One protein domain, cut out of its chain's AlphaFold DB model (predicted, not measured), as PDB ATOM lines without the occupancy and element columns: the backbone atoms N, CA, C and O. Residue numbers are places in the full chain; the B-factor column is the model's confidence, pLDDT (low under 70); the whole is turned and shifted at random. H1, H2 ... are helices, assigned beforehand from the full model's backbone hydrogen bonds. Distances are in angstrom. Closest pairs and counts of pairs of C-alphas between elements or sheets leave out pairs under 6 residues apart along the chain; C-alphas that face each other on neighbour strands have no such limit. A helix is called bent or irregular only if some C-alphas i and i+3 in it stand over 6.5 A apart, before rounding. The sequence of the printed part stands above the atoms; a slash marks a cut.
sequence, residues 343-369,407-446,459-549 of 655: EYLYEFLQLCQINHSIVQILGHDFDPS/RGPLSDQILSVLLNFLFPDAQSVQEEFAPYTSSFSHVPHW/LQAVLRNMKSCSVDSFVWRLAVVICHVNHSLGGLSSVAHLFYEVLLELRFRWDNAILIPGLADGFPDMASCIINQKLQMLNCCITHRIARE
ATOM      1  N   GLU A 343      79.859 206.338 201.603       88.12
ATOM      2  CA  GLU A 343      79.229 205.037 201.371       88.12
ATOM      3  C   GLU A 343      78.026 204.846 202.300       88.12
ATOM      4  O   GLU A 343      76.915 204.620 201.820       88.12
ATOM      5  N   TYR A 344      78.204 205.093 203.603       90.56
ATOM      6  CA  TYR A 344      77.122 205.033 204.592       90.56
ATOM      7  C   TYR A 344      75.950 205.953 204.223       90.56
ATOM      8  O   TYR A 344      74.790 205.543 204.260       90.56
ATOM      9  N   LEU A 345      76.239 207.207 203.855       91.88
ATOM     10  CA  LEU A 345      75.200 208.178 203.511       91.88
ATOM     11  C   LEU A 345      74.504 207.843 202.189       91.88
ATOM     12  O   LEU A 345      73.291 208.017 202.090       91.88
ATOM     13  N   TYR A 346      75.235 207.369 201.177       91.94
ATOM     14  CA  TYR A 346      74.644 207.010 199.888       91.94
ATOM     15  C   TYR A 346      73.693 205.820 200.027       91.94
ATOM     16  O   TYR A 346      72.575 205.862 199.517       91.94
ATOM     17  N   GLU A 347      74.086 204.794 200.780       91.00
ATOM     18  CA  GLU A 347      73.218 203.651 201.058       91.00
ATOM     19  C   GLU A 347      72.017 204.030 201.937       91.00
ATOM     20  O   GLU A 347      70.902 203.573 201.686       91.00
ATOM     21  N   PHE A 348      72.194 204.920 202.921       91.25
ATOM     22  CA  PHE A 348      71.075 205.442 203.710       91.25
ATOM     23  C   PHE A 348      70.076 206.235 202.848       91.25
ATOM     24  O   PHE A 348      68.861 206.107 203.009       91.25
ATOM     25  N   LEU A 349      70.560 207.020 201.882       92.69
ATOM     26  CA  LEU A 349      69.697 207.709 200.918       92.69
ATOM     27  C   LEU A 349      68.948 206.725 200.012       92.69
ATOM     28  O   LEU A 349      67.781 206.965 199.704       92.69
ATOM     29  N   GLN A 350      69.578 205.616 199.617       91.62
ATOM     30  CA  GLN A 350      68.902 204.548 198.876       91.62
ATOM     31  C   GLN A 350      67.801 203.893 199.712       91.62
ATOM     32  O   GLN A 350      66.702 203.693 199.200       91.62
ATOM     33  N   LEU A 351      68.048 203.624 201.001       89.94
ATOM     34  CA  LEU A 351      67.023 203.109 201.913       89.94
ATOM     35  C   LEU A 351      65.793 204.018 201.976       89.94
ATOM     36  O   LEU A 351      64.669 203.527 201.955       89.94
ATOM     37  N   CYS A 352      65.989 205.339 202.002       88.44
ATOM     38  CA  CYS A 352      64.892 206.308 202.062       88.44
ATOM     39  C   CYS A 352      63.973 206.283 200.823       88.44
ATOM     40  O   CYS A 352      62.891 206.863 200.856       88.44
ATOM     41  N   GLN A 353      64.386 205.637 199.728       90.25
ATOM     42  CA  GLN A 353      63.582 205.485 198.510       90.25
ATOM     43  C   GLN A 353      62.730 204.205 198.513       90.25
ATOM     44  O   GLN A 353      61.913 203.999 197.612       90.25
ATOM     45  N   ILE A 354      62.915 203.332 199.506       89.31
ATOM     46  CA  ILE A 354      62.267 202.025 199.581       89.31
ATOM     47  C   ILE A 354      60.936 202.142 200.332       89.31
ATOM     48  O   ILE A 354      60.896 202.507 201.500       89.31
ATOM     49  N   ASN A 355      59.842 201.752 199.671       89.31
ATOM     50  CA  ASN A 355      58.474 201.826 200.210       89.31
ATOM     51  C   ASN A 355      57.897 200.450 200.599       89.31
ATOM     52  O   ASN A 355      56.686 200.235 200.534       89.31
ATOM     53  N   HIS A 356      58.752 199.488 200.955       89.94
ATOM     54  CA  HIS A 356      58.315 198.154 201.372       89.94
ATOM     55  C   HIS A 356      57.902 198.130 202.849       89.94
ATOM     56  O   HIS A 356      58.551 198.731 203.699       89.94
ATOM     57  N   SER A 357      56.830 197.400 203.161       88.56
ATOM     58  CA  SER A 357      56.428 197.160 204.555       88.56
ATOM     59  C   SER A 357      57.373 196.176 205.258       88.56
ATOM     60  O   SER A 357      57.974 195.322 204.605       88.56
ATOM     61  N   ILE A 358      57.438 196.222 206.594       87.50
ATOM     62  CA  ILE A 358      58.234 195.279 207.406       87.50
ATOM     63  C   ILE A 358      57.876 193.824 207.067       87.50
ATOM     64  O   ILE A 358      58.765 193.004 206.858       87.50
ATOM     65  N   VAL A 359      56.582 193.525 206.900       87.06
ATOM     66  CA  VAL A 359      56.080 192.188 206.537       87.06
ATOM     67  C   VAL A 359      56.556 191.746 205.149       87.06
ATOM     68  O   VAL A 359      56.833 190.571 204.933       87.06
ATOM     69  N   GLN A 360      56.695 192.672 204.195       87.88
ATOM     70  CA  GLN A 360      57.239 192.355 202.866       87.88
ATOM     71  C   GLN A 360      58.743 192.056 202.901       87.88
ATOM     72  O   GLN A 360      59.220 191.308 202.052       87.88
ATOM     73  N   ILE A 361      59.478 192.638 203.853       87.38
ATOM     74  CA  ILE A 361      60.933 192.485 203.972       87.38
ATOM     75  C   ILE A 361      61.293 191.250 204.812       87.38
ATOM     76  O   ILE A 361      62.152 190.468 204.413       87.38
ATOM     77  N   LEU A 362      60.642 191.068 205.965       86.88
ATOM     78  CA  LEU A 362      60.957 190.019 206.945       86.88
ATOM     79  C   LEU A 362      60.019 188.807 206.885       86.88
ATOM     80  O   LEU A 362      60.343 187.747 207.415       86.88
ATOM     81  N   GLY A 363      58.866 188.942 206.231       85.31
ATOM     82  CA  GLY A 363      57.855 187.897 206.120       85.31
ATOM     83  C   GLY A 363      56.724 188.005 207.147       85.31
ATOM     84  O   GLY A 363      56.675 188.892 207.997       85.31
ATOM     85  N   HIS A 364      55.787 187.064 207.038       77.12
ATOM     86  CA  HIS A 364      54.522 187.026 207.779       77.12
ATOM     87  C   HIS A 364      54.689 186.772 209.289       77.12
ATOM     88  O   HIS A 364      53.805 187.119 210.061       77.12
ATOM     89  N   ASP A 365      55.826 186.222 209.722       75.00
ATOM     90  CA  ASP A 365      56.134 186.021 211.148       75.00
ATOM     91  C   ASP A 365      56.284 187.363 211.906       75.00
ATOM     92  O   ASP A 365      56.161 187.392 213.126       75.00
ATOM     93  N   PHE A 366      56.496 188.473 211.185       77.06
ATOM     94  CA  PHE A 366      56.650 189.834 211.718       77.06
ATOM     95  C   PHE A 366      55.404 190.710 211.494       77.06
ATOM     96  O   PHE A 366      55.486 191.940 211.519       77.06
ATOM     97  N   ASP A 367      54.245 190.102 211.224       76.38
ATOM     98  CA  ASP A 367      52.990 190.830 211.048       76.38
ATOM     99  C   ASP A 367      52.328 191.135 212.410       76.38
ATOM    100  O   ASP A 367      51.882 190.216 213.105       76.38
ATOM    101  N   PRO A 368      52.201 192.421 212.797       63.59
ATOM    102  CA  PRO A 368      51.608 192.815 214.074       63.59
ATOM    103  C   PRO A 368      50.099 192.532 214.168       63.59
ATOM    104  O   PRO A 368      49.534 192.637 215.257       63.59
ATOM    105  N   SER A 369      49.428 192.212 213.054       65.00
ATOM    106  CA  SER A 369      47.999 191.870 213.021       65.00
ATOM    107  C   SER A 369      47.716 190.410 213.382       65.00
ATOM    108  O   SER A 369      46.593 190.070 213.760       65.00
ATOM    109  N   ARG A 407      64.280 184.508 215.062       62.81
ATOM    110  CA  ARG A 407      64.298 184.338 213.592       62.81
ATOM    111  C   ARG A 407      64.722 185.579 212.810       62.81
ATOM    112  O   ARG A 407      64.721 185.542 211.579       62.81
ATOM    113  N   GLY A 408      65.042 186.677 213.485       76.62
ATOM    114  CA  GLY A 408      65.427 187.904 212.805       76.62
ATOM    115  C   GLY A 408      66.842 187.855 212.201       76.62
ATOM    116  O   GLY A 408      67.677 187.056 212.618       76.62
ATOM    117  N   PRO A 409      67.147 188.717 211.214       84.50
ATOM    118  CA  PRO A 409      68.465 188.803 210.572       84.50
ATOM    119  C   PRO A 409      69.589 189.333 211.482       84.50
ATOM    120  O   PRO A 409      70.760 189.190 211.137       84.50
ATOM    121  N   LEU A 410      69.259 189.945 212.625       86.12
ATOM    122  CA  LEU A 410      70.237 190.395 213.624       86.12
ATOM    123  C   LEU A 410      70.312 189.376 214.757       86.12
ATOM    124  O   LEU A 410      69.275 188.898 215.208       86.12
ATOM    125  N   SER A 411      71.519 189.089 215.249       86.31
ATOM    126  CA  SER A 411      71.687 188.245 216.433       86.31
ATOM    127  C   SER A 411      71.186 188.958 217.693       86.31
ATOM    128  O   SER A 411      71.330 190.176 217.822       86.31
ATOM    129  N   ASP A 412      70.669 188.194 218.660       83.31
ATOM    130  CA  ASP A 412      70.161 188.731 219.931       83.31
ATOM    131  C   ASP A 412      71.193 189.587 220.681       83.31
ATOM    132  O   ASP A 412      70.837 190.563 221.339       83.31
ATOM    133  N   GLN A 413      72.481 189.242 220.576       83.19
ATOM    134  CA  GLN A 413      73.567 189.986 221.218       83.19
ATOM    135  C   GLN A 413      73.713 191.385 220.617       83.19
ATOM    136  O   GLN A 413      73.726 192.372 221.350       83.19
ATOM    137  N   ILE A 414      73.768 191.474 219.285       84.38
ATOM    138  CA  ILE A 414      73.879 192.748 218.571       84.38
ATOM    139  C   ILE A 414      72.610 193.570 218.796       84.38
ATOM    140  O   ILE A 414      72.694 194.738 219.164       84.38
ATOM    141  N   LEU A 415      71.436 192.953 218.649       87.38
ATOM    142  CA  LEU A 415      70.155 193.619 218.866       87.38
ATOM    143  C   LEU A 415      70.050 194.197 220.283       87.38
ATOM    144  O   LEU A 415      69.660 195.350 220.441       87.38
ATOM    145  N   SER A 416      70.468 193.438 221.300       86.50
ATOM    146  CA  SER A 416      70.502 193.917 222.684       86.50
ATOM    147  C   SER A 416      71.390 195.153 222.820       86.50
ATOM    148  O   SER A 416      70.960 196.142 223.402       86.50
ATOM    149  N   VAL A 417      72.605 195.146 222.261       85.44
ATOM    150  CA  VAL A 417      73.515 196.308 222.306       85.44
ATOM    151  C   VAL A 417      72.885 197.541 221.651       85.44
ATOM    152  O   VAL A 417      72.908 198.624 222.235       85.44
ATOM    153  N   LEU A 418      72.276 197.377 220.473       88.62
ATOM    154  CA  LEU A 418      71.627 198.474 219.750       88.62
ATOM    155  C   LEU A 418      70.423 199.037 220.513       88.62
ATOM    156  O   LEU A 418      70.291 200.252 220.644       88.62
ATOM    157  N   LEU A 419      69.560 198.167 221.046       90.06
ATOM    158  CA  LEU A 419      68.394 198.589 221.820       90.06
ATOM    159  C   LEU A 419      68.801 199.264 223.127       90.06
ATOM    160  O   LEU A 419      68.208 200.275 223.472       90.06
ATOM    161  N   ASN A 420      69.842 198.786 223.809       88.00
ATOM    162  CA  ASN A 420      70.343 199.432 225.023       88.00
ATOM    163  C   ASN A 420      70.937 200.818 224.734       88.00
ATOM    164  O   ASN A 420      70.795 201.718 225.551       88.00
ATOM    165  N   PHE A 421      71.562 201.024 223.569       88.31
ATOM    166  CA  PHE A 421      72.050 202.347 223.158       88.31
ATOM    167  C   PHE A 421      70.911 203.353 222.902       88.31
ATOM    168  O   PHE A 421      71.055 204.550 223.174       88.31
ATOM    169  N   LEU A 422      69.783 202.870 222.367       92.06
ATOM    170  CA  LEU A 422      68.584 203.674 222.101       92.06
ATOM    171  C   LEU A 422      67.721 203.877 223.360       92.06
ATOM    172  O   LEU A 422      67.165 204.959 223.553       92.06
ATOM    173  N   PHE A 423      67.640 202.860 224.214       91.75
ATOM    174  CA  PHE A 423      66.814 202.774 225.420       91.75
ATOM    175  C   PHE A 423      67.677 202.381 226.636       91.75
ATOM    176  O   PHE A 423      67.590 201.252 227.130       91.75
ATOM    177  N   PRO A 424      68.533 203.294 227.124       87.25
ATOM    178  CA  PRO A 424      69.487 203.016 228.203       87.25
ATOM    179  C   PRO A 424      68.808 202.674 229.538       87.25
ATOM    180  O   PRO A 424      69.370 201.964 230.368       87.25
ATOM    181  N   ASP A 425      67.574 203.143 229.711       85.19
ATOM    182  CA  ASP A 425      66.681 202.946 230.852       85.19
ATOM    183  C   ASP A 425      65.998 201.565 230.877       85.19
ATOM    184  O   ASP A 425      65.405 201.183 231.884       85.19
ATOM    185  N   ALA A 426      66.066 200.793 229.785       80.94
ATOM    186  CA  ALA A 426      65.438 199.472 229.705       80.94
ATOM    187  C   ALA A 426      66.176 198.395 230.528       80.94
ATOM    188  O   ALA A 426      65.606 197.342 230.845       80.94
ATOM    189  N   GLN A 427      67.446 198.627 230.882       69.56
ATOM    190  CA  GLN A 427      68.226 197.693 231.688       69.56
ATOM    191  C   GLN A 427      67.945 197.848 233.186       69.56
ATOM    192  O   GLN A 427      67.924 198.939 233.740       69.56
ATOM    193  N   SER A 428      67.828 196.721 233.889       56.47
ATOM    194  CA  SER A 428      67.683 196.676 235.351       56.47
ATOM    195  C   SER A 428      69.017 196.784 236.112       56.47
ATOM    196  O   SER A 428      69.079 196.407 237.284       56.47
ATOM    197  N   VAL A 429      70.105 197.176 235.443       55.28
ATOM    198  CA  VAL A 429      71.461 197.234 236.014       55.28
ATOM    199  C   VAL A 429      71.725 198.648 236.536       55.28
ATOM    200  O   VAL A 429      71.214 199.618 235.999       55.28
ATOM    201  N   GLN A 430      72.494 198.762 237.621       52.69
ATOM    202  CA  GLN A 430      72.724 200.006 238.375       52.69
ATOM    203  C   GLN A 430      73.491 201.109 237.611       52.69
ATOM    204  O   GLN A 430      73.631 202.205 238.147       52.69
ATOM    205  N   GLU A 431      73.969 200.845 236.393       59.00
ATOM    206  CA  GLU A 431      74.648 201.818 235.530       59.00
ATOM    207  C   GLU A 431      73.907 201.915 234.190       59.00
ATOM    208  O   GLU A 431      73.776 200.922 233.474       59.00
ATOM    209  N   GLU A 432      73.399 203.107 233.864       60.34
ATOM    210  CA  GLU A 432      72.737 203.386 232.585       60.34
ATOM    211  C   GLU A 432      73.744 203.262 231.429       60.34
ATOM    212  O   GLU A 432      74.797 203.908 231.417       60.34
ATOM    213  N   PHE A 433      73.424 202.429 230.440       65.00
ATOM    214  CA  PHE A 433      74.274 202.188 229.275       65.00
ATOM    215  C   PHE A 433      74.229 203.390 228.317       65.00
ATOM    216  O   PHE A 433      73.238 203.572 227.633       65.00
ATOM    217  N   ALA A 434      75.285 204.209 228.231       75.81
ATOM    218  CA  ALA A 434      75.328 205.409 227.373       75.81
ATOM    219  C   ALA A 434      74.120 206.364 227.586       75.81
ATOM    220  O   ALA A 434      73.284 206.520 226.693       75.81
ATOM    221  N   PRO A 435      74.008 207.034 228.747       83.94
ATOM    222  CA  PRO A 435      72.853 207.870 229.074       83.94
ATOM    223  C   PRO A 435      72.695 209.057 228.114       83.94
ATOM    224  O   PRO A 435      73.650 209.504 227.470       83.94
ATOM    225  N   TYR A 436      71.472 209.574 228.013       87.69
ATOM    226  CA  TYR A 436      71.200 210.795 227.258       87.69
ATOM    227  C   TYR A 436      71.671 212.031 228.023       87.69
ATOM    228  O   TYR A 436      71.662 212.076 229.254       87.69
ATOM    229  N   THR A 437      72.060 213.068 227.283       82.88
ATOM    230  CA  THR A 437      72.355 214.372 227.885       82.88
ATOM    231  C   THR A 437      71.081 215.026 228.428       82.88
ATOM    232  O   THR A 437      69.988 214.829 227.905       82.88
ATOM    233  N   SER A 438      71.219 215.837 229.479       76.38
ATOM    234  CA  SER A 438      70.095 216.577 230.072       76.38
ATOM    235  C   SER A 438      69.675 217.807 229.259       76.38
ATOM    236  O   SER A 438      68.626 218.390 229.521       76.38
ATOM    237  N   SER A 439      70.486 218.226 228.283       81.25
ATOM    238  CA  SER A 439      70.235 219.398 227.444       81.25
ATOM    239  C   SER A 439      70.499 219.081 225.977       81.25
ATOM    240  O   SER A 439      71.629 218.765 225.605       81.25
ATOM    241  N   PHE A 440      69.481 219.253 225.140       84.38
ATOM    242  CA  PHE A 440      69.555 218.977 223.710       84.38
ATOM    243  C   PHE A 440      69.832 220.253 222.906       84.38
ATOM    244  O   PHE A 440      69.110 221.243 223.035       84.38
ATOM    245  N   SER A 441      70.858 220.232 222.050       83.81
ATOM    246  CA  SER A 441      71.184 221.337 221.140       83.81
ATOM    247  C   SER A 441      71.020 220.931 219.674       83.81
ATOM    248  O   SER A 441      71.475 219.870 219.254       83.81
ATOM    249  N   HIS A 442      70.415 221.804 218.864       81.56
ATOM    250  CA  HIS A 442      70.283 221.592 217.413       81.56
ATOM    251  C   HIS A 442      71.621 221.657 216.667       81.56
ATOM    252  O   HIS A 442      71.803 221.014 215.637       81.56
ATOM    253  N   VAL A 443      72.567 222.440 217.185       80.94
ATOM    254  CA  VAL A 443      73.907 222.568 216.610       80.94
ATOM    255  C   VAL A 443      74.890 221.787 217.484       80.94
ATOM    256  O   VAL A 443      74.806 221.897 218.714       80.94
ATOM    257  N   PRO A 444      75.833 221.029 216.892       76.50
ATOM    258  CA  PRO A 444      76.940 220.450 217.642       76.50
ATOM    259  C   PRO A 444      77.761 221.536 218.347       76.50
ATOM    260  O   PRO A 444      77.732 222.701 217.952       76.50
ATOM    261  N   HIS A 445      78.533 221.160 219.361       72.50
ATOM    262  CA  HIS A 445      79.523 222.053 219.961       72.50
ATOM    263  C   HIS A 445      80.836 221.920 219.183       72.50
ATOM    264  O   HIS A 445      81.451 220.856 219.179       72.50
ATOM    265  N   TRP A 446      81.247 222.982 218.487       70.06
ATOM    266  CA  TRP A 446      82.459 222.989 217.666       70.06
ATOM    267  C   TRP A 446      83.566 223.636 218.483       70.06
ATOM    268  O   TRP A 446      83.450 224.795 218.871       70.06
ATOM    269  N   LEU A 459      78.779 226.409 208.791       80.62
ATOM    270  CA  LEU A 459      77.582 225.558 208.793       80.62
ATOM    271  C   LEU A 459      76.614 225.844 209.946       80.62
ATOM    272  O   LEU A 459      75.493 225.354 209.914       80.62
ATOM    273  N   GLN A 460      76.992 226.628 210.954       80.88
ATOM    274  CA  GLN A 460      76.140 226.892 212.115       80.88
ATOM    275  C   GLN A 460      74.840 227.597 211.723       80.88
ATOM    276  O   GLN A 460      73.770 227.204 212.184       80.88
ATOM    277  N   ALA A 461      74.913 228.596 210.839       80.50
ATOM    278  CA  ALA A 461      73.729 229.283 210.327       80.50
ATOM    279  C   ALA A 461      72.824 228.342 209.514       80.50
ATOM    280  O   ALA A 461      71.603 228.403 209.640       80.50
ATOM    281  N   VAL A 462      73.419 227.443 208.723       82.94
ATOM    282  CA  VAL A 462      72.678 226.448 207.934       82.94
ATOM    283  C   VAL A 462      71.974 225.455 208.860       82.94
ATOM    284  O   VAL A 462      70.766 225.282 208.755       82.94
ATOM    285  N   LEU A 463      72.700 224.864 209.815       81.88
ATOM    286  CA  LEU A 463      72.170 223.873 210.760       81.88
ATOM    287  C   LEU A 463      71.067 224.446 211.658       81.88
ATOM    288  O   LEU A 463      70.100 223.745 211.927       81.88
ATOM    289  N   ARG A 464      71.162 225.717 212.073       81.94
ATOM    290  CA  ARG A 464      70.108 226.384 212.864       81.94
ATOM    291  C   ARG A 464      68.778 226.512 212.123       81.94
ATOM    292  O   ARG A 464      67.740 226.536 212.770       81.94
ATOM    293  N   ASN A 465      68.816 226.623 210.799       83.56
ATOM    294  CA  ASN A 465      67.627 226.836 209.977       83.56
ATOM    295  C   ASN A 465      67.078 225.535 209.371       83.56
ATOM    296  O   ASN A 465      66.055 225.566 208.688       83.56
ATOM    297  N   MET A 466      67.746 224.399 209.584       86.94
ATOM    298  CA  MET A 466      67.264 223.101 209.123       86.94
ATOM    299  C   MET A 466      66.343 222.469 210.162       86.94
ATOM    300  O   MET A 466      66.693 222.369 211.336       86.94
ATOM    301  N   LYS A 467      65.195 221.960 209.702       89.62
ATOM    302  CA  LYS A 467      64.278 221.156 210.518       89.62
ATOM    303  C   LYS A 467      64.834 219.749 210.748       89.62
ATOM    304  O   LYS A 467      64.397 218.786 210.121       89.62
ATOM    305  N   SER A 468      65.851 219.637 211.600       89.44
ATOM    306  CA  SER A 468      66.495 218.376 211.993       89.44
ATOM    307  C   SER A 468      66.096 217.953 213.410       89.44
ATOM    308  O   SER A 468      65.260 218.582 214.045       89.44
ATOM    309  N   CYS A 469      66.676 216.874 213.928       90.75
ATOM    310  CA  CYS A 469      66.639 216.579 215.360       90.75
ATOM    311  C   CYS A 469      67.844 217.217 216.074       90.75
ATOM    312  O   CYS A 469      68.809 217.636 215.424       90.75
ATOM    313  N   SER A 470      67.782 217.283 217.404       89.94
ATOM    314  CA  SER A 470      68.906 217.713 218.237       89.94
ATOM    315  C   SER A 470      70.019 216.667 218.266       89.94
ATOM    316  O   SER A 470      69.765 215.465 218.156       89.94
ATOM    317  N   VAL A 471      71.257 217.121 218.451       88.50
ATOM    318  CA  VAL A 471      72.430 216.248 218.570       88.50
ATOM    319  C   VAL A 471      72.262 215.326 219.775       88.50
ATOM    320  O   VAL A 471      71.835 215.771 220.838       88.50
ATOM    321  N   ASP A 472      72.585 214.047 219.588       89.50
ATOM    322  CA  ASP A 472      72.453 212.994 220.603       89.50
ATOM    323  C   ASP A 472      71.019 212.737 221.108       89.50
ATOM    324  O   ASP A 472      70.822 212.004 222.070       89.50
ATOM    325  N   SER A 473      69.993 213.291 220.448       92.44
ATOM    326  CA  SER A 473      68.594 212.913 220.702       92.44
ATOM    327  C   SER A 473      68.303 211.472 220.270       92.44
ATOM    328  O   SER A 473      69.056 210.877 219.495       92.44
ATOM    329  N   PHE A 474      67.164 210.925 220.700       93.94
ATOM    330  CA  PHE A 474      66.715 209.589 220.294       93.94
ATOM    331  C   PHE A 474      66.708 209.416 218.769       93.94
ATOM    332  O   PHE A 474      67.248 208.446 218.243       93.94
ATOM    333  N   VAL A 475      66.149 210.389 218.040       94.38
ATOM    334  CA  VAL A 475      66.080 210.353 216.568       94.38
ATOM    335  C   VAL A 475      67.472 210.408 215.943       94.38
ATOM    336  O   VAL A 475      67.724 209.727 214.951       94.38
ATOM    337  N   TRP A 476      68.386 211.188 216.526       92.50
ATOM    338  CA  TRP A 476      69.768 211.254 216.064       92.50
ATOM    339  C   TRP A 476      70.472 209.905 216.241       92.50
ATOM    340  O   TRP A 476      71.043 209.387 215.281       92.50
ATOM    341  N   ARG A 477      70.368 209.293 217.429       92.81
ATOM    342  CA  ARG A 477      70.961 207.976 217.710       92.81
ATOM    343  C   ARG A 477      70.364 206.899 216.812       92.81
ATOM    344  O   ARG A 477      71.109 206.116 216.234       92.81
ATOM    345  N   LEU A 478      69.043 206.907 216.633       94.62
ATOM    346  CA  LEU A 478      68.342 205.991 215.738       94.62
ATOM    347  C   LEU A 478      68.854 206.108 214.299       94.62
ATOM    348  O   LEU A 478      69.134 205.089 213.673       94.62
ATOM    349  N   ALA A 479      69.025 207.328 213.783       93.38
ATOM    350  CA  ALA A 479      69.543 207.541 212.435       93.38
ATOM    351  C   ALA A 479      70.971 206.990 212.273       93.38
ATOM    352  O   ALA A 479      71.247 206.282 211.307       93.38
ATOM    353  N   VAL A 480      71.860 207.257 213.235       91.31
ATOM    354  CA  VAL A 480      73.243 206.752 213.205       91.31
ATOM    355  C   VAL A 480      73.275 205.223 213.283       91.31
ATOM    356  O   VAL A 480      73.974 204.582 212.498       91.31
ATOM    357  N   VAL A 481      72.479 204.623 214.171       91.62
ATOM    358  CA  VAL A 481      72.380 203.163 214.294       91.62
ATOM    359  C   VAL A 481      71.840 202.530 213.012       91.62
ATOM    360  O   VAL A 481      72.382 201.521 212.570       91.62
ATOM    361  N   ILE A 482      70.818 203.113 212.374       93.00
ATOM    362  CA  ILE A 482      70.296 202.605 211.097       93.00
ATOM    363  C   ILE A 482      71.385 202.624 210.019       93.00
ATOM    364  O   ILE A 482      71.510 201.646 209.284       93.00
ATOM    365  N   CYS A 483      72.196 203.683 209.939       92.12
ATOM    366  CA  CYS A 483      73.324 203.738 209.006       92.12
ATOM    367  C   CYS A 483      74.318 202.588 209.241       92.12
ATOM    368  O   CYS A 483      74.686 201.898 208.292       92.12
ATOM    369  N   HIS A 484      74.697 202.340 210.500       89.06
ATOM    370  CA  HIS A 484      75.574 201.224 210.887       89.06
ATOM    371  C   HIS A 484      74.982 199.858 210.534       89.06
ATOM    372  O   HIS A 484      75.649 199.019 209.931       89.06
ATOM    373  N   VAL A 485      73.709 199.640 210.859       89.81
ATOM    374  CA  VAL A 485      73.019 198.368 210.601       89.81
ATOM    375  C   VAL A 485      72.885 198.092 209.109       89.81
ATOM    376  O   VAL A 485      73.074 196.953 208.670       89.81
ATOM    377  N   ASN A 486      72.576 199.130 208.334       91.12
ATOM    378  CA  ASN A 486      72.437 199.010 206.896       91.12
ATOM    379  C   ASN A 486      73.767 198.646 206.235       91.12
ATOM    380  O   ASN A 486      73.832 197.663 205.504       91.12
ATOM    381  N   HIS A 487      74.820 199.408 206.523       86.88
ATOM    382  CA  HIS A 487      76.081 199.262 205.809       86.88
ATOM    383  C   HIS A 487      76.896 198.047 206.271       86.88
ATOM    384  O   HIS A 487      77.516 197.368 205.456       86.88
ATOM    385  N   SER A 488      76.901 197.740 207.573       83.19
ATOM    386  CA  SER A 488      77.882 196.804 208.141       83.19
ATOM    387  C   SER A 488      77.326 195.507 208.714       83.19
ATOM    388  O   SER A 488      78.111 194.594 208.953       83.19
ATOM    389  N   LEU A 489      76.012 195.379 208.928       82.62
ATOM    390  CA  LEU A 489      75.446 194.176 209.554       82.62
ATOM    391  C   LEU A 489      74.650 193.306 208.579       82.62
ATOM    392  O   LEU A 489      74.910 192.113 208.466       82.62
ATOM    393  N   GLY A 490      73.668 193.869 207.875       79.94
ATOM    394  CA  GLY A 490      72.848 193.054 206.969       79.94
ATOM    395  C   GLY A 490      71.846 193.818 206.113       79.94
ATOM    396  O   GLY A 490      70.831 193.246 205.706       79.94
ATOM    397  N   GLY A 491      72.113 195.096 205.833       88.81
ATOM    398  CA  GLY A 491      71.318 195.876 204.890       88.81
ATOM    399  C   GLY A 491      69.870 196.081 205.322       88.81
ATOM    400  O   GLY A 491      69.532 196.121 206.509       88.81
ATOM    401  N   LEU A 492      68.997 196.174 204.319       91.25
ATOM    402  CA  LEU A 492      67.572 196.463 204.477       91.25
ATOM    403  C   LEU A 492      66.858 195.519 205.458       91.25
ATOM    404  O   LEU A 492      66.053 195.981 206.264       91.25
ATOM    405  N   SER A 493      67.140 194.214 205.415       91.31
ATOM    406  CA  SER A 493      66.482 193.244 206.302       91.31
ATOM    407  C   SER A 493      66.849 193.487 207.763       91.31
ATOM    408  O   SER A 493      65.976 193.499 208.628       91.31
ATOM    409  N   SER A 494      68.123 193.754 208.052       91.62
ATOM    410  CA  SER A 494      68.569 194.076 209.409       91.62
ATOM    411  C   SER A 494      67.989 195.394 209.914       91.62
ATOM    412  O   SER A 494      67.578 195.473 211.071       91.62
ATOM    413  N   VAL A 495      67.875 196.402 209.044       93.75
ATOM    414  CA  VAL A 495      67.207 197.668 209.378       93.75
ATOM    415  C   VAL A 495      65.729 197.446 209.687       93.75
ATOM    416  O   VAL A 495      65.236 197.968 210.683       93.75
ATOM    417  N   ALA A 496      65.025 196.641 208.886       92.50
ATOM    418  CA  ALA A 496      63.623 196.318 209.132       92.50
ATOM    419  C   ALA A 496      63.429 195.592 210.471       92.50
ATOM    420  O   ALA A 496      62.479 195.892 211.192       92.50
ATOM    421  N   HIS A 497      64.337 194.677 210.823       92.44
ATOM    422  CA  HIS A 497      64.290 193.951 212.092       92.44
ATOM    423  C   HIS A 497      64.528 194.875 213.288       92.44
ATOM    424  O   HIS A 497      63.733 194.874 214.223       92.44
ATOM    425  N   LEU A 498      65.557 195.727 213.227       93.56
ATOM    426  CA  LEU A 498      65.792 196.738 214.258       93.56
ATOM    427  C   LEU A 498      64.586 197.674 214.405       93.56
ATOM    428  O   LEU A 498      64.150 197.952 215.517       93.56
ATOM    429  N   PHE A 499      64.050 198.171 213.289       93.06
ATOM    430  CA  PHE A 499      62.929 199.105 213.311       93.06
ATOM    431  C   PHE A 499      61.666 198.460 213.895       93.06
ATOM    432  O   PHE A 499      60.956 199.100 214.664       93.06
ATOM    433  N   TYR A 500      61.416 197.182 213.592       92.06
ATOM    434  CA  TYR A 500      60.340 196.401 214.200       92.06
ATOM    435  C   TYR A 500      60.474 196.319 215.729       92.06
ATOM    436  O   TYR A 500      59.519 196.618 216.443       92.06
ATOM    437  N   GLU A 501      61.663 195.996 216.237       91.94
ATOM    438  CA  GLU A 501      61.925 195.907 217.681       91.94
ATOM    439  C   GLU A 501      61.814 197.271 218.377       91.94
ATOM    440  O   GLU A 501      61.213 197.380 219.444       91.94
ATOM    441  N   VAL A 502      62.279 198.350 217.735       94.38
ATOM    442  CA  VAL A 502      62.064 199.722 218.225       94.38
ATOM    443  C   VAL A 502      60.567 200.039 218.333       94.38
ATOM    444  O   VAL A 502      60.137 200.624 219.325       94.38
ATOM    445  N   LEU A 503      59.745 199.641 217.356       93.00
ATOM    446  CA  LEU A 503      58.292 199.851 217.407       93.00
ATOM    447  C   LEU A 503      57.617 199.042 218.525       93.00
ATOM    448  O   LEU A 503      56.718 199.565 219.190       93.00
ATOM    449  N   LEU A 504      58.038 197.793 218.748       90.31
ATOM    450  CA  LEU A 504      57.555 196.982 219.869       90.31
ATOM    451  C   LEU A 504      57.891 197.634 221.211       90.31
ATOM    452  O   LEU A 504      57.031 197.714 222.089       90.31
ATOM    453  N   GLU A 505      59.102 198.159 221.345       91.69
ATOM    454  CA  GLU A 505      59.565 198.803 222.568       91.69
ATOM    455  C   GLU A 505      58.844 200.138 222.831       91.69
ATOM    456  O   GLU A 505      58.465 200.440 223.968       91.69
ATOM    457  N   LEU A 506      58.550 200.917 221.782       93.25
ATOM    458  CA  LEU A 506      57.703 202.113 221.879       93.25
ATOM    459  C   LEU A 506      56.268 201.766 222.306       93.25
ATOM    460  O   LEU A 506      55.684 202.463 223.138       93.25
ATOM    461  N   ARG A 507      55.700 200.672 221.780       91.81
ATOM    462  CA  ARG A 507      54.379 200.174 222.195       91.81
ATOM    463  C   ARG A 507      54.387 199.724 223.656       91.81
ATOM    464  O   ARG A 507      53.485 200.088 224.406       91.81
ATOM    465  N   PHE A 508      55.418 198.995 224.074       90.88
ATOM    466  CA  PHE A 508      55.599 198.586 225.465       90.88
ATOM    467  C   PHE A 508      55.648 199.798 226.406       90.88
ATOM    468  O   PHE A 508      54.969 199.806 227.436       90.88
ATOM    469  N   ARG A 509      56.389 200.850 226.037       91.88
ATOM    470  CA  ARG A 509      56.452 202.108 226.800       91.88
ATOM    471  C   ARG A 509      55.106 202.805 226.902       91.88
ATOM    472  O   ARG A 509      54.708 203.198 227.995       91.88
ATOM    473  N   TRP A 510      54.378 202.897 225.792       91.38
ATOM    474  CA  TRP A 510      53.023 203.443 225.783       91.38
ATOM    475  C   TRP A 510      52.086 202.682 226.730       91.38
ATOM    476  O   TRP A 510      51.399 203.294 227.550       91.38
ATOM    477  N   ASP A 511      52.075 201.349 226.654       90.56
ATOM    478  CA  ASP A 511      51.168 200.508 227.439       90.56
ATOM    479  C   ASP A 511      51.440 200.613 228.948       90.56
ATOM    480  O   ASP A 511      50.487 200.669 229.734       90.56
ATOM    481  N   ASN A 512      52.717 200.727 229.330       90.38
ATOM    482  CA  ASN A 512      53.185 200.816 230.717       90.38
ATOM    483  C   ASN A 512      53.403 202.253 231.221       90.38
ATOM    484  O   ASN A 512      53.898 202.427 232.331       90.38
ATOM    485  N   ALA A 513      53.040 203.269 230.432       92.00
ATOM    486  CA  ALA A 513      53.222 204.682 230.762       92.00
ATOM    487  C   ALA A 513      54.678 205.055 231.138       92.00
ATOM    488  O   ALA A 513      54.930 205.772 232.102       92.00
ATOM    489  N   ILE A 514      55.644 204.566 230.356       92.12
ATOM    490  CA  ILE A 514      57.077 204.862 230.500       92.12
ATOM    491  C   ILE A 514      57.464 205.894 229.439       92.12
ATOM    492  O   ILE A 514      57.160 205.705 228.263       92.12
ATOM    493  N   LEU A 515      58.135 206.977 229.829       92.56
ATOM    494  CA  LEU A 515      58.578 208.008 228.887       92.56
ATOM    495  C   LEU A 515      59.669 207.480 227.947       92.56
ATOM    496  O   LEU A 515      60.501 206.654 228.317       92.56
ATOM    497  N   ILE A 516      59.674 207.980 226.717       94.25
ATOM    498  CA  ILE A 516      60.725 207.709 225.737       94.25
ATOM    499  C   ILE A 516      61.921 208.606 226.079       94.25
ATOM    500  O   ILE A 516      61.746 209.828 226.164       94.25
ATOM    501  N   PRO A 517      63.122 208.037 226.274       92.56
ATOM    502  CA  PRO A 517      64.309 208.808 226.619       92.56
ATOM    503  C   PRO A 517      64.840 209.595 225.405       92.56
ATOM    504  O   PRO A 517      64.477 209.320 224.263       92.56
ATOM    505  N   GLY A 518      65.720 210.576 225.633       90.31
ATOM    506  CA  GLY A 518      66.401 211.286 224.539       90.31
ATOM    507  C   GLY A 518      65.552 212.323 223.793       90.31
ATOM    508  O   GLY A 518      65.891 212.684 222.663       90.31
ATOM    509  N   LEU A 519      64.452 212.780 224.395       92.12
ATOM    510  CA  LEU A 519      63.539 213.789 223.853       92.12
ATOM    511  C   LEU A 519      63.420 214.962 224.832       92.12
ATOM    512  O   LEU A 519      63.495 214.767 226.041       92.12
ATOM    513  N   ALA A 520      63.225 216.174 224.311       87.69
ATOM    514  CA  ALA A 520      62.946 217.337 225.150       87.69
ATOM    515  C   ALA A 520      61.523 217.273 225.728       87.69
ATOM    516  O   ALA A 520      60.593 216.871 225.023       87.69
ATOM    517  N   ASP A 521      61.368 217.711 226.979       84.50
ATOM    518  CA  ASP A 521      60.083 217.766 227.675       84.50
ATOM    519  C   ASP A 521      59.160 218.861 227.117       84.50
ATOM    520  O   ASP A 521      59.603 219.943 226.728       84.50
ATOM    521  N   GLY A 522      57.852 218.603 227.166       85.19
ATOM    522  CA  GLY A 522      56.813 219.556 226.771       85.19
ATOM    523  C   GLY A 522      56.267 219.329 225.361       85.19
ATOM    524  O   GLY A 522      56.360 218.235 224.811       85.19
ATOM    525  N   PHE A 523      55.639 220.372 224.807       87.31
ATOM    526  CA  PHE A 523      54.967 220.329 223.506       87.31
ATOM    527  C   PHE A 523      55.930 219.997 222.349       87.31
ATOM    528  O   PHE A 523      57.108 220.353 222.425       87.31
ATOM    529  N   PRO A 524      55.436 219.381 221.254       90.81
ATOM    530  CA  PRO A 524      56.247 219.113 220.069       90.81
ATOM    531  C   PRO A 524      56.934 220.373 219.524       90.81
ATOM    532  O   PRO A 524      56.288 221.401 219.309       90.81
ATOM    533  N   ASP A 525      58.243 220.290 219.277       89.25
ATOM    534  CA  ASP A 525      59.031 221.419 218.781       89.25
ATOM    535  C   ASP A 525      58.921 221.553 217.255       89.25
ATOM    536  O   ASP A 525      59.441 220.726 216.500       89.25
ATOM    537  N   MET A 526      58.293 222.640 216.801       89.38
ATOM    538  CA  MET A 526      58.079 222.973 215.384       89.38
ATOM    539  C   MET A 526      59.374 223.266 214.612       89.38
ATOM    540  O   MET A 526      59.370 223.270 213.378       89.38
ATOM    541  N   ALA A 527      60.477 223.536 215.317       87.62
ATOM    542  CA  ALA A 527      61.798 223.675 214.711       87.62
ATOM    543  C   ALA A 527      62.446 222.314 214.401       87.62
ATOM    544  O   ALA A 527      63.410 222.256 213.637       87.62
ATOM    545  N   SER A 528      61.915 221.218 214.956       91.06
ATOM    546  CA  SER A 528      62.464 219.872 214.792       91.06
ATOM    547  C   SER A 528      61.818 219.084 213.648       91.06
ATOM    548  O   SER A 528      60.771 219.460 213.121       91.06
ATOM    549  N   CYS A 529      62.437 217.977 213.233       93.00
ATOM    550  CA  CYS A 529      61.877 217.107 212.196       93.00
ATOM    551  C   CYS A 529      60.592 216.388 212.655       93.00
ATOM    552  O   CYS A 529      60.395 216.111 213.838       93.00
ATOM    553  N   ILE A 530      59.739 216.004 211.700       94.19
ATOM    554  CA  ILE A 530      58.402 215.461 211.995       94.19
ATOM    555  C   ILE A 530      58.410 214.196 212.867       94.19
ATOM    556  O   ILE A 530      57.557 214.028 213.735       94.19
ATOM    557  N   ILE A 531      59.387 213.306 212.677       93.62
ATOM    558  CA  ILE A 531      59.513 212.093 213.495       93.62
ATOM    559  C   ILE A 531      59.834 212.434 214.956       93.62
ATOM    560  O   ILE A 531      59.274 211.819 215.858       93.62
ATOM    561  N   ASN A 532      60.660 213.458 215.194       94.19
ATOM    562  CA  ASN A 532      60.961 213.945 216.537       94.19
ATOM    563  C   ASN A 532      59.707 214.536 217.194       94.19
ATOM    564  O   ASN A 532      59.378 214.171 218.319       94.19
ATOM    565  N   GLN A 533      58.949 215.349 216.452       94.50
ATOM    566  CA  GLN A 533      57.680 215.914 216.918       94.50
ATOM    567  C   GLN A 533      56.660 214.827 217.303       94.50
ATOM    568  O   GLN A 533      56.005 214.929 218.338       94.50
ATOM    569  N   LYS A 534      56.538 213.754 216.508       94.38
ATOM    570  CA  LYS A 534      55.619 212.635 216.796       94.38
ATOM    571  C   LYS A 534      56.012 211.855 218.045       94.38
ATOM    572  O   LYS A 534      55.140 211.471 218.821       94.38
ATOM    573  N   LEU A 535      57.309 211.647 218.268       95.31
ATOM    574  CA  LEU A 535      57.796 211.008 219.488       95.31
ATOM    575  C   LEU A 535      57.607 211.912 220.720       95.31
ATOM    576  O   LEU A 535      57.193 211.427 221.770       95.31
ATOM    577  N   GLN A 536      57.806 213.228 220.587       93.94
ATOM    578  CA  GLN A 536      57.479 214.193 221.646       93.94
ATOM    579  C   GLN A 536      55.980 214.200 221.970       93.94
ATOM    580  O   GLN A 536      55.602 214.212 223.139       93.94
ATOM    581  N   MET A 537      55.120 214.125 220.951       93.31
ATOM    582  CA  MET A 537      53.674 213.998 221.139       93.31
ATOM    583  C   MET A 537      53.315 212.706 221.886       93.31
ATOM    584  O   MET A 537      52.450 212.726 222.759       93.31
ATOM    585  N   LEU A 538      53.998 211.594 221.598       93.88
ATOM    586  CA  LEU A 538      53.808 210.343 222.333       93.88
ATOM    587  C   LEU A 538      54.183 210.503 223.816       93.88
ATOM    588  O   LEU A 538      53.386 210.123 224.675       93.88
ATOM    589  N   ASN A 539      55.309 211.158 224.127       94.38
ATOM    590  CA  ASN A 539      55.667 211.516 225.506       94.38
ATOM    591  C   ASN A 539      54.620 212.423 226.166       94.38
ATOM    592  O   ASN A 539      54.214 212.136 227.288       94.38
ATOM    593  N   CYS A 540      54.107 213.445 225.469       92.06
ATOM    594  CA  CYS A 540      53.027 214.299 225.987       92.06
ATOM    595  C   CYS A 540      51.803 213.471 226.400       92.06
ATOM    596  O   CYS A 540      51.257 213.638 227.492       92.06
ATOM    597  N   CYS A 541      51.379 212.550 225.533       90.31
ATOM    598  CA  CYS A 541      50.239 211.678 225.789       90.31
ATOM    599  C   CYS A 541      50.484 210.744 226.986       90.31
ATOM    600  O   CYS A 541      49.573 210.529 227.788       90.31
ATOM    601  N   ILE A 542      51.707 210.226 227.137       91.12
ATOM    602  CA  ILE A 542      52.115 209.407 228.287       91.12
ATOM    603  C   ILE A 542      52.063 210.235 229.574       91.12
ATOM    604  O   ILE A 542      51.421 209.816 230.534       91.12
ATOM    605  N   THR A 543      52.632 211.442 229.587       91.19
ATOM    606  CA  THR A 543      52.578 212.355 230.740       91.19
ATOM    607  C   THR A 543      51.138 212.667 231.149       91.19
ATOM    608  O   THR A 543      50.801 212.624 232.332       91.19
ATOM    609  N   HIS A 544      50.249 212.916 230.183       87.19
ATOM    610  CA  HIS A 544      48.829 213.156 230.456       87.19
ATOM    611  C   HIS A 544      48.128 211.918 231.028       87.19
ATOM    612  O   HIS A 544      47.252 212.049 231.886       87.19
ATOM    613  N   ARG A 545      48.493 210.716 230.571       87.25
ATOM    614  CA  ARG A 545      47.974 209.459 231.121       87.25
ATOM    615  C   ARG A 545      48.417 209.266 232.571       87.25
ATOM    616  O   ARG A 545      47.555 209.022 233.410       87.25
ATOM    617  N   ILE A 546      49.701 209.470 232.869       88.44
ATOM    618  CA  ILE A 546      50.249 209.407 234.234       88.44
ATOM    619  C   ILE A 546      49.497 210.388 235.146       88.44
ATOM    620  O   ILE A 546      48.961 209.988 236.177       88.44
ATOM    621  N   ALA A 547      49.347 211.650 234.730       86.06
ATOM    622  CA  ALA A 547      48.646 212.668 235.517       86.06
ATOM    623  C   ALA A 547      47.163 212.324 235.779       86.06
ATOM    624  O   ALA A 547      46.626 212.611 236.853       86.06
ATOM    625  N   ARG A 548      46.474 211.695 234.816       82.00
ATOM    626  CA  ARG A 548      45.087 211.224 234.988       82.00
ATOM    627  C   ARG A 548      44.996 210.063 235.972       82.00
ATOM    628  O   ARG A 548      44.088 210.053 236.802       82.00
ATOM    629  N   GLU A 549      45.912 209.104 235.888       82.81
ATOM    630  CA  GLU A 549      45.970 207.957 236.800       82.81
ATOM    631  C   GLU A 549      46.289 208.414 238.238       82.81
ATOM    632  O   GLU A 549      45.613 207.998 239.181       82.81
TER     633      GLU A 549
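Overview. This is residues 343 to 369, 407 to 446 and 459 to 549 of the 655 residues of the protein "Rab3 GTPase-activating protein catalytic subunit" of Armadillidium nasatum (UniProt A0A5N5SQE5). Helix H5 folds back into a V of two arms. H1 and H2 pack near the bend, H3 on H5a, H6 near H5b. Compact, all helix, the printed part has 158 residues with six named helices, radius of gyration of the C-alphas 16.4 A, spans 45 by 38 by 32 A.

Arrangement. H1, residues 343 to 351, touches H5a, residues 474 to 489: C-alphas 344 and 483 are closest, 6.0 A. One helix by hydrogen bonds, H5, residues 474 to 511, is bent: C-alphas 489 and 492 are 9.6 A apart. H3, residues 412 to 422, touches H5a, opposite ways, shallow tilt 28 degrees. Every O i to N i+4 pair is within hydrogen-bond range in H1, H2, residues 358 to 362, H3, the arms H5a and H5b, residues 492 to 511, and H6, residues 530 to 549; in H4, residues 459 to 465, 2 of 3 are.

Along the chain. H1 begins at (79.229, 205.037, 201.371); H2 is residues 358 to 362; H6, residues 530 to 549, ends at (45.970, 207.957, 236.800).

Size, cuts and confidence. Across the cuts C-alphas 369 and 407 are 18.0 A apart, 446 and 459 10.4 A; residues 427 to 433 have low pLDDT.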